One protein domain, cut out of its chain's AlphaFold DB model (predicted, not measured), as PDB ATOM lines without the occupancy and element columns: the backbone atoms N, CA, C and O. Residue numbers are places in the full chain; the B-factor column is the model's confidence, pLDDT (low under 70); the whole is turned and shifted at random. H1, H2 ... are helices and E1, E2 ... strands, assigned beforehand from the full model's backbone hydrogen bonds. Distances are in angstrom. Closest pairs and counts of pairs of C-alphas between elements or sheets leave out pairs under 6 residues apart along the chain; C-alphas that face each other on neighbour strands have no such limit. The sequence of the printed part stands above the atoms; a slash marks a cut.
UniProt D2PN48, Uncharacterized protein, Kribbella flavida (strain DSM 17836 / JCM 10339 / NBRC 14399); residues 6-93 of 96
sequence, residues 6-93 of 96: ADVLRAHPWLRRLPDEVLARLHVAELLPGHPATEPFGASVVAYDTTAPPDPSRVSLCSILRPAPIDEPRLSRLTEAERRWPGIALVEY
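AT A GLANCE: This is residues 6 to 93 of the 96 residues of an uncharacterized protein of Kribbella flavida (strain DSM 17836 / JCM 10339 / NBRC 14399) (UniProt D2PN48). A ribbon of two antiparallel strands, E1 and E2, runs through the middle, with the longest helix, H5, beside E2 and three short helices, H1, H2 and H3, in a loose group beyond E1. A fourth short helix, H4, lies near H3, and a long unnamed stretch, residues 24 to 44, winds from H3 to E1. The printed part has 88 residues, with five named helices and two named strands in the order H1 H2 H3 E1 H4 H5 E2. The class is mixed, helices and strands, though under half of the residues are in named elements. The whole is compact and rounded, with a radius of gyration of the C-alphas of 12.7 A and spans of 35 by 26 by 20 A.

HOW THE PARTS SIT: H1, residues 6 to 11, and H2, residues 13 to 17, are close but not clearly touching, the closest C-alphas being those of Leu 9 and Leu 15, 6.4 A apart. H2 and H3, residues 20 to 23, are also close but not clearly touching, at 7.8 A between the C-alphas of Leu 15 and Leu 23. E1, residues 45 to 49, and E2, residues 88 to 92, are antiparallel neighbours at 154 degrees; N 46 and O 91 are 2.9 A apart and N 89 and O 48 are 3.0 A apart, both within hydrogen-bond range. H4, residues 61 to 64, is close to but not clearly touching H3, the closest C-alphas being those of Val 22 and Ile 64, 7.7 A apart. H4 and E2 are only just apart, at 8.2 A. H5, residues 72 to 84, comes closest to E2 at the C-alphas of Glu 82 and Ile 88, 6.1 A apart, while H5 and E1 are apart. Each O i to N i+4 pair is within hydrogen-bond range in H1 and H5; H2 has 0 of 1, but 2 of 2 O i to N i+3 pairs, and H3 and H4 are too short for an O i to N i+4 pair.

IN THESE COORDINATES: H1 begins at C-alpha 6, at (-17.110, -33.991, -18.567), and measures 8.7 A; H2 measures 8.4 A and H3 5.0 A. E1 begins at C-alpha 45, at (-3.095, -24.706, -15.938), and measures 13.4 A. H4 measures 5.1 A and H5 18.4 A. E2, 13.4 A long, ends at C-alpha 92, at (-0.473, -23.163, -18.823).

THE WHOLE: The C-alphas of Ser 57 and Pro 73 are the two farthest apart, at 36.1 A. The printed part has no cut. The links from H3 to E1, 21 residues, and from E1 to H4, 11 residues, are long. The mean pLDDT of the printed part is 94.5, and no printed residue is under 70.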
ATOM      1  N   ALA A   6     -16.321 -34.871 -19.424       92.88
ATOM      2  CA  ALA A   6     -17.110 -33.991 -18.567       92.88
ATOM      3  C   ALA A   6     -16.300 -33.442 -17.378       92.88
ATOM      4  O   ALA A   6     -16.476 -32.280 -17.012       92.88
ATOM      5  N   ASP A   7     -15.399 -34.243 -16.801       93.94
ATOM      6  CA  ASP A   7     -14.516 -33.795 -15.721       93.94
ATOM      7  C   ASP A   7     -13.494 -32.778 -16.230       93.94
ATOM      8  O   ASP A   7     -13.290 -31.746 -15.591       93.94
ATOM      9  N   VAL A   8     -12.938 -33.003 -17.425       94.25
ATOM     10  CA  VAL A   8     -12.043 -32.044 -18.093       94.25
ATOM     11  C   VAL A   8     -12.739 -30.708 -18.331       94.25
ATOM     12  O   VAL A   8     -12.207 -29.667 -17.950       94.25
ATOM     13  N   LEU A   9     -13.963 -30.705 -18.863       94.38
ATOM     14  CA  LEU A   9     -14.723 -29.465 -19.056       94.38
ATOM     15  C   LEU A   9     -15.163 -28.805 -17.740       94.38
ATOM     16  O   LEU A   9     -15.454 -27.605 -17.721       94.38
ATOM     17  N   ARG A  10     -15.273 -29.556 -16.639       93.62
ATOM     18  CA  ARG A  10     -15.552 -28.987 -15.313       93.62
ATOM     19  C   ARG A  10     -14.312 -28.297 -14.745       93.62
ATOM     20  O   ARG A  10     -14.437 -27.189 -14.236       93.62
ATOM     21  N   ALA A  11     -13.143 -28.923 -14.869       94.31
ATOM     22  CA  ALA A  11     -11.869 -28.376 -14.401       94.31
ATOM     23  C   ALA A  11     -11.364 -27.209 -15.269       94.31
ATOM     24  O   ALA A  11     -10.791 -26.254 -14.749       94.31
ATOM     25  N   HIS A  12     -11.636 -27.250 -16.576       94.31
ATOM     26  CA  HIS A  12     -11.174 -26.262 -17.554       94.31
ATOM     27  C   HIS A  12     -12.345 -25.734 -18.403       94.31
ATOM     28  O   HIS A  12     -12.466 -26.064 -19.586       94.31
ATOM     29  N   PRO A  13     -13.247 -24.903 -17.837       94.44
ATOM     30  CA  PRO A  13     -14.475 -24.493 -18.522       94.44
ATOM     31  C   PRO A  13     -14.266 -23.728 -19.828       94.44
ATOM     32  O   PRO A  13     -15.137 -23.766 -20.697       94.44
ATOM     33  N   TRP A  14     -13.121 -23.061 -19.967       93.94
ATOM     34  CA  TRP A  14     -12.729 -22.306 -21.155       93.94
ATOM     35  C   TRP A  14     -12.565 -23.195 -22.399       93.94
ATOM     36  O   TRP A  14     -12.746 -22.704 -23.509       93.94
ATOM     37  N   LEU A  15     -12.343 -24.508 -22.238       94.25
ATOM     38  CA  LEU A  15     -12.307 -25.459 -23.356       94.25
ATOM     39  C   LEU A  15     -13.629 -25.513 -24.131       94.25
ATOM     40  O   LEU A  15     -13.615 -25.837 -25.310       94.25
ATOM     41  N   ARG A  16     -14.759 -25.128 -23.519       93.69
ATOM     42  CA  ARG A  16     -16.063 -25.049 -24.207       93.69
ATOM     43  C   ARG A  16     -16.110 -24.029 -25.348       93.69
ATOM     44  O   ARG A  16     -17.081 -24.011 -26.089       93.69
ATOM     45  N   ARG A  17     -15.112 -23.149 -25.457       94.12
ATOM     46  CA  ARG A  17     -14.993 -22.196 -26.569       94.12
ATOM     47  C   ARG A  17     -14.371 -22.822 -27.816       94.12
ATOM     48  O   ARG A  17     -14.424 -22.214 -28.879       94.12
ATOM     49  N   LEU A  18     -13.769 -24.004 -27.691       92.88
ATOM     50  CA  LEU A  18     -13.219 -24.727 -28.828       92.88
ATOM     51  C   LEU A  18     -14.331 -25.397 -29.642       92.88
ATOM     52  O   LEU A  18     -15.321 -25.834 -29.057       92.88
ATOM     53  N   PRO A  19     -14.161 -25.528 -30.971       93.88
ATOM     54  CA  PRO A  19     -15.082 -26.294 -31.801       93.88
ATOM     55  C   PRO A  19     -15.230 -27.745 -31.317       93.88
ATOM     56  O   PRO A  19     -14.242 -28.386 -30.944       93.88
ATOM     57  N   ASP A  20     -16.443 -28.298 -31.387       92.81
ATOM     58  CA  ASP A  20     -16.735 -29.664 -30.922       92.81
ATOM     59  C   ASP A  20     -15.877 -30.728 -31.625       92.81
ATOM     60  O   ASP A  20     -15.434 -31.691 -31.005       92.81
ATOM     61  N   GLU A  21     -15.580 -30.536 -32.910       92.25
ATOM     62  CA  GLU A  21     -14.698 -31.404 -33.704       92.25
ATOM     63  C   GLU A  21     -13.253 -31.447 -33.182       92.25
ATOM     64  O   GLU A  21     -12.582 -32.475 -33.275       92.25
ATOM     65  N   VAL A  22     -12.775 -30.345 -32.600       91.25
ATOM     66  CA  VAL A  22     -11.456 -30.253 -31.972       91.25
ATOM     67  C   VAL A  22     -11.488 -30.973 -30.629       91.25
ATOM     68  O   VAL A  22     -10.632 -31.815 -30.351       91.25
ATOM     69  N   LEU A  23     -12.517 -30.706 -29.824       91.94
ATOM     70  CA  LEU A  23     -12.718 -31.348 -28.526       91.94
ATOM     71  C   LEU A  23     -12.890 -32.868 -28.645       91.94
ATOM     72  O   LEU A  23     -12.341 -33.617 -27.838       91.94
ATOM     73  N   ALA A  24     -13.578 -33.340 -29.686       91.81
ATOM     74  CA  ALA A  24     -13.778 -34.761 -29.956       91.81
ATOM     75  C   ALA A  24     -12.469 -35.511 -30.249       91.81
ATOM     76  O   ALA A  24     -12.409 -36.730 -30.080       91.81
ATOM     77  N   ARG A  25     -11.413 -34.811 -30.675       92.62
ATOM     78  CA  ARG A  25     -10.094 -35.396 -30.964       92.62
ATOM     79  C   ARG A  25      -9.161 -35.391 -29.756       92.62
ATOM     80  O   ARG A  25      -8.111 -36.020 -29.830       92.62
ATOM     81  N   LEU A  26      -9.528 -34.719 -28.666       93.94
ATOM     82  CA  LEU A  26      -8.671 -34.558 -27.497       93.94
ATOM     83  C   LEU A  26      -8.347 -35.908 -26.844       93.94
ATOM     84  O   LEU A  26      -9.231 -36.736 -26.607       93.94
ATOM     85  N   HIS A  27      -7.080 -36.106 -26.499       94.94
ATOM     86  CA  HIS A  27      -6.636 -37.258 -25.729       94.94
ATOM     87  C   HIS A  27      -6.973 -37.080 -24.240       94.94
ATOM     88  O   HIS A  27      -6.122 -36.816 -23.409       94.94
ATOM     89  N   VAL A  28      -8.249 -37.209 -23.882       94.12
ATOM     90  CA  VAL A  28      -8.744 -36.955 -22.513       94.12
ATOM     91  C   VAL A  28      -8.054 -37.821 -21.448       94.12
ATOM     92  O   VAL A  28      -7.920 -37.389 -20.308       94.12
ATOM     93  N   ALA A  29      -7.611 -39.028 -21.811       92.62
ATOM     94  CA  ALA A  29      -7.000 -39.975 -20.883       92.62
ATOM     95  C   ALA A  29      -5.635 -39.521 -20.338       92.62
ATOM     96  O   ALA A  29      -5.257 -39.971 -19.260       92.62
ATOM     97  N   GLU A  30      -4.925 -38.629 -21.036       94.56
ATOM     98  CA  GLU A  30      -3.652 -38.070 -20.559       94.56
ATOM     99  C   GLU A  30      -3.848 -36.894 -19.590       94.56
ATOM    100  O   GLU A  30      -2.878 -36.390 -19.035       94.56
ATOM    101  N   LEU A  31      -5.085 -36.425 -19.398       95.62
ATOM    102  CA  LEU A  31      -5.387 -35.256 -18.579       95.62
ATOM    103  C   LEU A  31      -5.794 -35.662 -17.164       95.62
ATOM    104  O   LEU A  31      -6.548 -36.613 -16.952       95.62
ATOM    105  N   LEU A  32      -5.360 -34.865 -16.190       96.19
ATOM    106  CA  LEU A  32      -5.658 -35.045 -14.772       96.19
ATOM    107  C   LEU A  32      -6.532 -33.879 -14.267       96.19
ATOM    108  O   LEU A  32      -6.039 -32.977 -13.579       96.19
ATOM    109  N   PRO A  33      -7.832 -33.834 -14.622       94.62
ATOM    110  CA  PRO A  33      -8.708 -32.736 -14.227       94.62
ATOM    111  C   PRO A  33      -8.877 -32.681 -12.708       94.62
ATOM    112  O   PRO A  33      -9.179 -33.683 -12.064       94.62
ATOM    113  N   GLY A  34      -8.703 -31.487 -12.137       92.62
ATOM    114  CA  GLY A  34      -8.796 -31.274 -10.690       92.62
ATOM    115  C   GLY A  34      -7.622 -31.847  -9.891       92.62
ATOM    116  O   GLY A  34      -7.749 -32.027  -8.683       92.62
ATOM    117  N   HIS A  35      -6.493 -32.157 -10.538       95.56
ATOM    118  CA  HIS A  35      -5.297 -32.597  -9.827       95.56
ATOM    119  C   HIS A  35      -4.832 -31.521  -8.821       95.56
ATOM    120  O   HIS A  35      -4.701 -30.363  -9.218       95.56
ATOM    121  N   PRO A  36      -4.486 -31.866  -7.564       95.56
ATOM    122  CA  PRO A  36      -4.115 -30.884  -6.535       95.56
ATOM    123  C   PRO A  36      -2.965 -29.944  -6.929       95.56
ATOM    124  O   PRO A  36      -2.858 -28.823  -6.442       95.56
ATOM    125  N   ALA A  37      -2.095 -30.388  -7.840       96.00
ATOM    126  CA  ALA A  37      -1.008 -29.566  -8.366       96.00
ATOM    127  C   ALA A  37      -1.480 -28.328  -9.154       96.00
ATOM    128  O   ALA A  37      -0.706 -27.386  -9.261       96.00
ATOM    129  N   THR A  38      -2.705 -28.298  -9.695       95.88
ATOM    130  CA  THR A  38      -3.218 -27.157 -10.482       95.88
ATOM    131  C   THR A  38      -3.966 -26.119  -9.641       95.88
ATOM    132  O   THR A  38      -4.080 -24.966 -10.059       95.88
ATOM    133  N   GLU A  39      -4.407 -26.479  -8.429       93.56
ATOM    134  CA  GLU A  39      -5.165 -25.606  -7.520       93.56
ATOM    135  C   GLU A  39      -4.552 -24.204  -7.315       93.56
ATOM    136  O   GLU A  39      -5.290 -23.222  -7.426       93.56
ATOM    137  N   PRO A  40      -3.230 -24.038  -7.077       94.56
ATOM    138  CA  PRO A  40      -2.650 -22.715  -6.829       94.56
ATOM    139  C   PRO A  40      -2.417 -21.886  -8.102       94.56
ATOM    140  O   PRO A  40      -1.985 -20.732  -8.004       94.56
ATOM    141  N   PHE A  41      -2.644 -22.458  -9.288       93.94
ATOM    142  CA  PHE A  41      -2.320 -21.826 -10.569       93.94
ATOM    143  C   PHE A  41      -3.548 -21.389 -11.369       93.94
ATOM    144  O   PHE A  41      -3.423 -20.492 -12.203       93.94
ATOM    145  N   GLY A  42      -4.721 -21.948 -11.064       91.12
ATOM    146  CA  GLY A  42      -5.988 -21.602 -11.702       91.12
ATOM    147  C   GLY A  42      -6.325 -22.478 -12.909       91.12
ATOM    148  O   GLY A  42      -5.562 -23.348 -13.321       91.12
ATOM    149  N   ALA A  43      -7.505 -22.245 -13.488       91.38
ATOM    150  CA  ALA A  43      -8.092 -23.137 -14.491       91.38
ATOM    151  C   ALA A  43      -7.360 -23.155 -15.848       91.38
ATOM    152  O   ALA A  43      -7.632 -24.048 -16.650       91.38
ATOM    153  N   SER A  44      -6.476 -22.191 -16.138       93.69
ATOM    154  CA  SER A  44      -5.622 -22.169 -17.341       93.69
ATOM    155  C   SER A  44      -4.516 -23.223 -17.307       93.69
ATOM    156  O   SER A  44      -4.018 -23.606 -18.365       93.69
ATOM    157  N   VAL A  45      -4.137 -23.694 -16.114       97.19
ATOM    158  CA  VAL A  45      -3.095 -24.706 -15.938       97.19
ATOM    159  C   VAL A  45      -3.710 -26.092 -15.943       97.19
ATOM    160  O   VAL A  45      -4.591 -26.410 -15.146       97.19
ATOM    161  N   VAL A  46      -3.219 -26.920 -16.853       97.00
ATOM    162  CA  VAL A  46      -3.661 -28.295 -17.067       97.00
ATOM    163  C   VAL A  46      -2.557 -29.236 -16.606       97.00
ATOM    164  O   VAL A  46      -1.392 -29.038 -16.945       97.00
ATOM    165  N   ALA A  47      -2.938 -30.262 -15.848       97.44
ATOM    166  CA  ALA A  47      -2.045 -31.349 -15.474       97.44
ATOM    167  C   ALA A  47      -2.169 -32.514 -16.461       97.44
ATOM    168  O   ALA A  47      -3.280 -32.952 -16.770       97.44
ATOM    169  N   TYR A  48      -1.022 -33.012 -16.906       96.75
ATOM    170  CA  TYR A  48      -0.860 -34.180 -17.766       96.75
ATOM    171  C   TYR A  48      -0.298 -35.330 -16.950       96.75
ATOM    172  O   TYR A  48       0.587 -35.097 -16.134       96.75
ATOM    173  N   ASP A  49      -0.753 -36.548 -17.202       95.56
ATOM    174  CA  ASP A  49      -0.088 -37.773 -16.766       95.56
ATOM    175  C   ASP A  49       1.051 -38.095 -17.746       95.56
ATOM    176  O   ASP A  49       0.815 -38.381 -18.920       95.56
ATOM    177  N   THR A  50       2.301 -38.051 -17.276       93.69
ATOM    178  CA  THR A  50       3.483 -38.322 -18.115       93.69
ATOM    179  C   THR A  50       3.676 -39.811 -18.407       93.69
ATOM    180  O   THR A  50       4.561 -40.180 -19.180       93.69
ATOM    181  N   THR A  51       2.859 -40.671 -17.796       93.56
ATOM    182  CA  THR A  51       2.868 -42.125 -17.971       93.56
ATOM    183  C   THR A  51       1.707 -42.633 -18.824       93.56
ATOM    184  O   THR A  51       1.687 -43.816 -19.178       93.56
ATOM    185  N   ALA A  52       0.763 -41.758 -19.190       92.06
ATOM    186  CA  ALA A  52      -0.343 -42.118 -20.062       92.06
ATOM    187  C   ALA A  52       0.191 -42.641 -21.411       92.06
ATOM    188  O   ALA A  52       1.032 -41.990 -22.040       92.06
ATOM    189  N   PRO A  53      -0.267 -43.819 -21.877       91.06
ATOM    190  CA  PRO A  53       0.180 -44.355 -23.152       91.06
ATOM    191  C   PRO A  53      -0.285 -43.439 -24.293       91.06
ATOM    192  O   PRO A  53      -1.413 -42.947 -24.255       91.06
ATOM    193  N   PRO A  54       0.541 -43.220 -25.330       88.81
ATOM    194  CA  PRO A  54       0.136 -42.409 -26.468       88.81
ATOM    195  C   PRO A  54      -1.022 -43.072 -27.227       88.81
ATOM    196  O   PRO A  54      -1.000 -44.278 -27.475       88.81
ATOM    197  N   ASP A  55      -1.997 -42.270 -27.656       92.25
ATOM    198  CA  ASP A  55      -3.093 -42.703 -28.526       92.25
ATOM    199  C   ASP A  55      -2.969 -42.012 -29.898       92.25
ATOM    200  O   ASP A  55      -3.270 -40.822 -30.014       92.25
ATOM    201  N   PRO A  56      -2.552 -42.726 -30.961       90.81
ATOM    202  CA  PRO A  56      -2.353 -42.138 -32.287       90.81
ATOM    203  C   PRO A  56      -3.656 -41.690 -32.969       90.81
ATOM    204  O   PRO A  56      -3.606 -41.001 -33.986       90.81
ATOM    205  N   SER A  57      -4.823 -42.081 -32.445       92.44
ATOM    206  CA  SER A  57      -6.130 -41.624 -32.938       92.44
ATOM    207  C   SER A  57      -6.596 -40.316 -32.289       92.44
ATOM    208  O   SER A  57      -7.600 -39.733 -32.711       92.44
ATOM    209  N   ARG A  58      -5.871 -39.844 -31.270       95.00
ATOM    210  CA  ARG A  58      -6.182 -38.649 -30.489       95.00
ATOM    211  C   ARG A  58      -5.068 -37.618 -30.603       95.00
ATOM    212  O   ARG A  58      -4.008 -37.859 -31.170       95.00
ATOM    213  N   VAL A  59      -5.349 -36.425 -30.102       93.69
ATOM    214  CA  VAL A  59      -4.458 -35.271 -30.163       93.69
ATOM    215  C   VAL A  59      -4.312 -34.691 -28.765       93.69
ATOM    216  O   VAL A  59      -5.315 -34.448 -28.089       93.69
ATOM    217  N   SER A  60      -3.074 -34.448 -28.341       93.12
ATOM    218  CA  SER A  60      -2.798 -33.764 -27.080       93.12
ATOM    219  C   SER A  60      -3.181 -32.292 -27.158       93.12
ATOM    220  O   SER A  60      -3.062 -31.653 -28.207       93.12
ATOM    221  N   LEU A  61      -3.601 -31.713 -26.037       93.12
ATOM    222  CA  LEU A  61      -4.069 -30.324 -26.016       93.12
ATOM    223  C   LEU A  61      -2.980 -29.330 -26.462       93.12
ATOM    224  O   LEU A  61      -3.291 -28.340 -27.120       93.12
ATOM    225  N   CYS A  62      -1.706 -29.629 -26.191       90.75
ATOM    226  CA  CYS A  62      -0.547 -28.833 -26.617       90.75
ATOM    227  C   CYS A  62      -0.347 -28.776 -28.137       90.75
ATOM    228  O   CYS A  62       0.355 -27.900 -28.630       90.75
ATOM    229  N   SER A  63      -0.970 -29.687 -28.888       91.69
ATOM    230  CA  SER A  63      -0.990 -29.643 -30.355       91.69
ATOM    231  C   SER A  63      -2.146 -28.802 -30.906       91.69
ATOM    232  O   SER A  63      -2.163 -28.477 -32.090       91.69
ATOM    233  N   ILE A  64      -3.130 -28.477 -30.065       90.44
ATOM    234  CA  ILE A  64      -4.334 -27.720 -30.428       90.44
ATOM    235  C   ILE A  64      -4.180 -26.256 -30.012       90.44
ATOM    236  O   ILE A  64      -4.553 -25.347 -30.751       90.44
ATOM    237  N   LEU A  65      -3.643 -26.036 -28.815       91.75
ATOM    238  CA  LEU A  65      -3.562 -24.739 -28.165       91.75
ATOM    239  C   LEU A  65      -2.126 -24.295 -27.979       91.75
ATOM    240  O   LEU A  65      -1.221 -25.103 -27.765       91.75
ATOM    241  N   ARG A  66      -1.943 -22.977 -27.974       91.44
ATOM    242  CA  ARG A  66      -0.664 -22.373 -27.633       91.44
ATOM    243  C   ARG A  66      -0.467 -22.389 -26.116       91.44
ATOM    244  O   ARG A  66      -1.375 -21.973 -25.387       91.44
ATOM    245  N   PRO A  67       0.702 -22.833 -25.630       93.75
ATOM    246  CA  PRO A  67       1.102 -22.578 -24.257       93.75
ATOM    247  C   PRO A  67       1.129 -21.071 -23.990       93.75
ATOM    248  O   PRO A  67       1.552 -20.299 -24.852       93.75
ATOM    249  N   ALA A  68       0.692 -20.661 -22.804       94.94
ATOM    250  CA  ALA A  68       0.776 -19.275 -22.376       94.94
ATOM    251  C   ALA A  68       2.241 -18.847 -22.212       94.94
ATOM    252  O   ALA A  68       3.055 -19.630 -21.709       94.94
ATOM    253  N   PRO A  69       2.593 -17.600 -22.572       93.94
ATOM    254  CA  PRO A  69       3.865 -17.033 -22.166       93.94
ATOM    255  C   PRO A  69       3.883 -16.914 -20.639       93.94
ATOM    256  O   PRO A  69       3.006 -16.291 -20.041       93.94
ATOM    257  N   ILE A  70       4.890 -17.512 -20.011       94.56
ATOM    258  CA  ILE A  70       5.093 -17.468 -18.562       94.56
ATOM    259  C   ILE A  70       6.460 -16.870 -18.246       94.56
ATOM    260  O   ILE A  70       7.426 -17.070 -18.985       94.56
ATOM    261  N   ASP A  71       6.533 -16.120 -17.153       96.50
ATOM    262  CA  ASP A  71       7.784 -15.567 -16.644       96.50
ATOM    263  C   ASP A  71       8.560 -16.598 -15.799       96.50
ATOM    264  O   ASP A  71       8.054 -17.669 -15.445       96.50
ATOM    265  N   GLU A  72       9.820 -16.290 -15.476       97.69
ATOM    266  CA  GLU A  72      10.680 -17.181 -14.681       97.69
ATOM    267  C   GLU A  72      10.095 -17.529 -13.296       97.69
ATOM    268  O   GLU A  72      10.159 -18.705 -12.910       97.69
ATOM    269  N   PRO A  73       9.490 -16.586 -12.536       97.12
ATOM    270  CA  PRO A  73       8.818 -16.915 -11.283       97.12
ATOM    271  C   PRO A  73       7.668 -17.911 -11.460       97.12
ATOM    272  O   PRO A  73       7.539 -18.849 -10.668       97.12
ATOM    273  N   ARG A  74       6.829 -17.737 -12.488       96.44
ATOM    274  CA  ARG A  74       5.715 -18.646 -12.775       96.44
ATOM    275  C   ARG A  74       6.223 -20.027 -13.171       96.44
ATOM    276  O   ARG A  74       5.761 -21.009 -12.593       96.44
ATOM    277  N   LEU A  75       7.210 -20.098 -14.066       96.94
ATOM    278  CA  LEU A  75       7.846 -21.354 -14.470       96.94
ATOM    279  C   LEU A  75       8.447 -22.094 -13.269       96.94
ATOM    280  O   LEU A  75       8.185 -23.280 -13.086       96.94
ATOM    281  N   SER A  76       9.175 -21.390 -12.399       97.88
ATOM    282  CA  SER A  76       9.793 -21.986 -11.206       97.88
ATOM    283  C   SER A  76       8.759 -22.628 -10.281       97.88
ATOM    284  O   SER A  76       8.972 -23.738  -9.791       97.88
ATOM    285  N   ARG A  77       7.612 -21.968 -10.075       97.88
ATOM    286  CA  ARG A  77       6.524 -22.512  -9.250       97.88
ATOM    287  C   ARG A  77       5.867 -23.737  -9.887       97.88
ATOM    288  O   ARG A  77       5.539 -24.674  -9.163       97.88
ATOM    289  N   LEU A  78       5.679 -23.745 -11.209       97.81
ATOM    290  CA  LEU A  78       5.156 -24.914 -11.924       97.81
ATOM    291  C   LEU A  78       6.115 -26.103 -11.788       97.81
ATOM    292  O   LEU A  78       5.695 -27.180 -11.372       97.81
ATOM    293  N   THR A  79       7.413 -25.889 -12.013       97.62
ATOM    294  CA  THR A  79       8.441 -26.928 -11.841       97.62
ATOM    295  C   THR A  79       8.525 -27.437 -10.399       97.62
ATOM    296  O   THR A  79       8.722 -28.630 -10.173       97.62
ATOM    297  N   GLU A  80       8.380 -26.572  -9.393       97.94
ATOM    298  CA  GLU A  80       8.328 -27.007  -7.993       97.94
ATOM    299  C   GLU A  80       7.109 -27.900  -7.721       97.94
ATOM    300  O   GLU A  80       7.228 -28.933  -7.054       97.94
ATOM    301  N   ALA A  81       5.949 -27.550  -8.282       97.62
ATOM    302  CA  ALA A  81       4.753 -28.372  -8.170       97.62
ATOM    303  C   ALA A  81       4.933 -29.740  -8.852       97.62
ATOM    304  O   ALA A  81       4.593 -30.756  -8.248       97.62
ATOM    305  N   GLU A  82       5.536 -29.800 -10.040       97.81
ATOM    306  CA  GLU A  82       5.877 -31.065 -10.715       97.81
ATOM    307  C   GLU A  82       6.835 -31.928  -9.880       97.81
ATOM    308  O   GLU A  82       6.649 -33.136  -9.762       97.81
ATOM    309  N   ARG A  83       7.832 -31.326  -9.215       97.31
ATOM    310  CA  ARG A  83       8.747 -32.062  -8.319       97.31
ATOM    311  C   ARG A  83       8.035 -32.665  -7.112       97.31
ATOM    312  O   ARG A  83       8.434 -33.726  -6.636       97.31
ATOM    313  N   ARG A  84       7.006 -31.989  -6.598       97.69
ATOM    314  CA  ARG A  84       6.195 -32.477  -5.475       97.69
ATOM    315  C   ARG A  84       5.277 -33.634  -5.882       97.69
ATOM    316  O   ARG A  84       4.962 -34.470  -5.038       97.69
ATOM    317  N   TRP A  85       4.857 -33.673  -7.143       96.62
ATOM    318  CA  TRP A  85       3.909 -34.647  -7.677       96.62
ATOM    319  C   TRP A  85       4.534 -35.389  -8.868       96.62
ATOM    320  O   TRP A  85       4.314 -35.005 -10.013       96.62
ATOM    321  N   PRO A  86       5.334 -36.444  -8.633       94.56
ATOM    322  CA  PRO A  86       5.989 -37.167  -9.718       94.56
ATOM    323  C   PRO A  86       4.967 -37.830 -10.650       94.56
ATOM    324  O   PRO A  86       3.921 -38.298 -10.204       94.56
ATOM    325  N   GLY A  87       5.303 -37.915 -11.939       95.31
ATOM    326  CA  GLY A  87       4.428 -38.508 -12.957       95.31
ATOM    327  C   GLY A  87       3.450 -37.521 -13.600       95.31
ATOM    328  O   GLY A  87       2.594 -37.948 -14.367       95.31
ATOM    329  N   ILE A  88       3.579 -36.218 -13.315       97.25
ATOM    330  CA  ILE A  88       2.789 -35.184 -13.986       97.25
ATOM    331  C   ILE A  88       3.658 -34.163 -14.720       97.25
ATOM    332  O   ILE A  88       4.819 -33.957 -14.369       97.25
ATOM    333  N   ALA A  89       3.055 -33.484 -15.692       97.00
ATOM    334  CA  ALA A  89       3.554 -32.233 -16.258       97.00
ATOM    335  C   ALA A  89       2.457 -31.163 -16.193       97.00
ATOM    336  O   ALA A  89       1.277 -31.469 -16.381       97.00
ATOM    337  N   LEU A  90       2.826 -29.916 -15.919       97.81
ATOM    338  CA  LEU A  90       1.911 -28.783 -15.837       97.81
ATOM    339  C   LEU A  90       2.132 -27.850 -17.023       97.81
ATOM    340  O   LEU A  90       3.233 -27.360 -17.254       97.81
ATOM    341  N   VAL A  91       1.059 -27.557 -17.753       97.12
ATOM    342  CA  VAL A  91       1.102 -26.624 -18.883       97.12
ATOM    343  C   VAL A  91       0.036 -25.561 -18.695       97.12
ATOM    344  O   VAL A  91      -1.138 -25.877 -18.500       97.12
ATOM    345  N   GLU A  92       0.444 -24.297 -18.759       96.94
ATOM    346  CA  GLU A  92      -0.473 -23.163 -18.823       96.94
ATOM    347  C   GLU A  92      -0.809 -22.852 -20.282       96.94
ATOM    348  O   GLU A  92       0.089 -22.808 -21.120       96.94
ATOM    349  N   TYR A  93      -2.089 -22.638 -20.589       96.06
ATOM    350  CA  TYR A  93      -2.564 -22.358 -21.946       96.06
ATOM    351  C   TYR A  93      -3.092 -20.936 -22.102       96.06
ATOM    352  O   TYR A  93      -3.748 -20.406 -21.199       96.06
TER     353      TYR A  93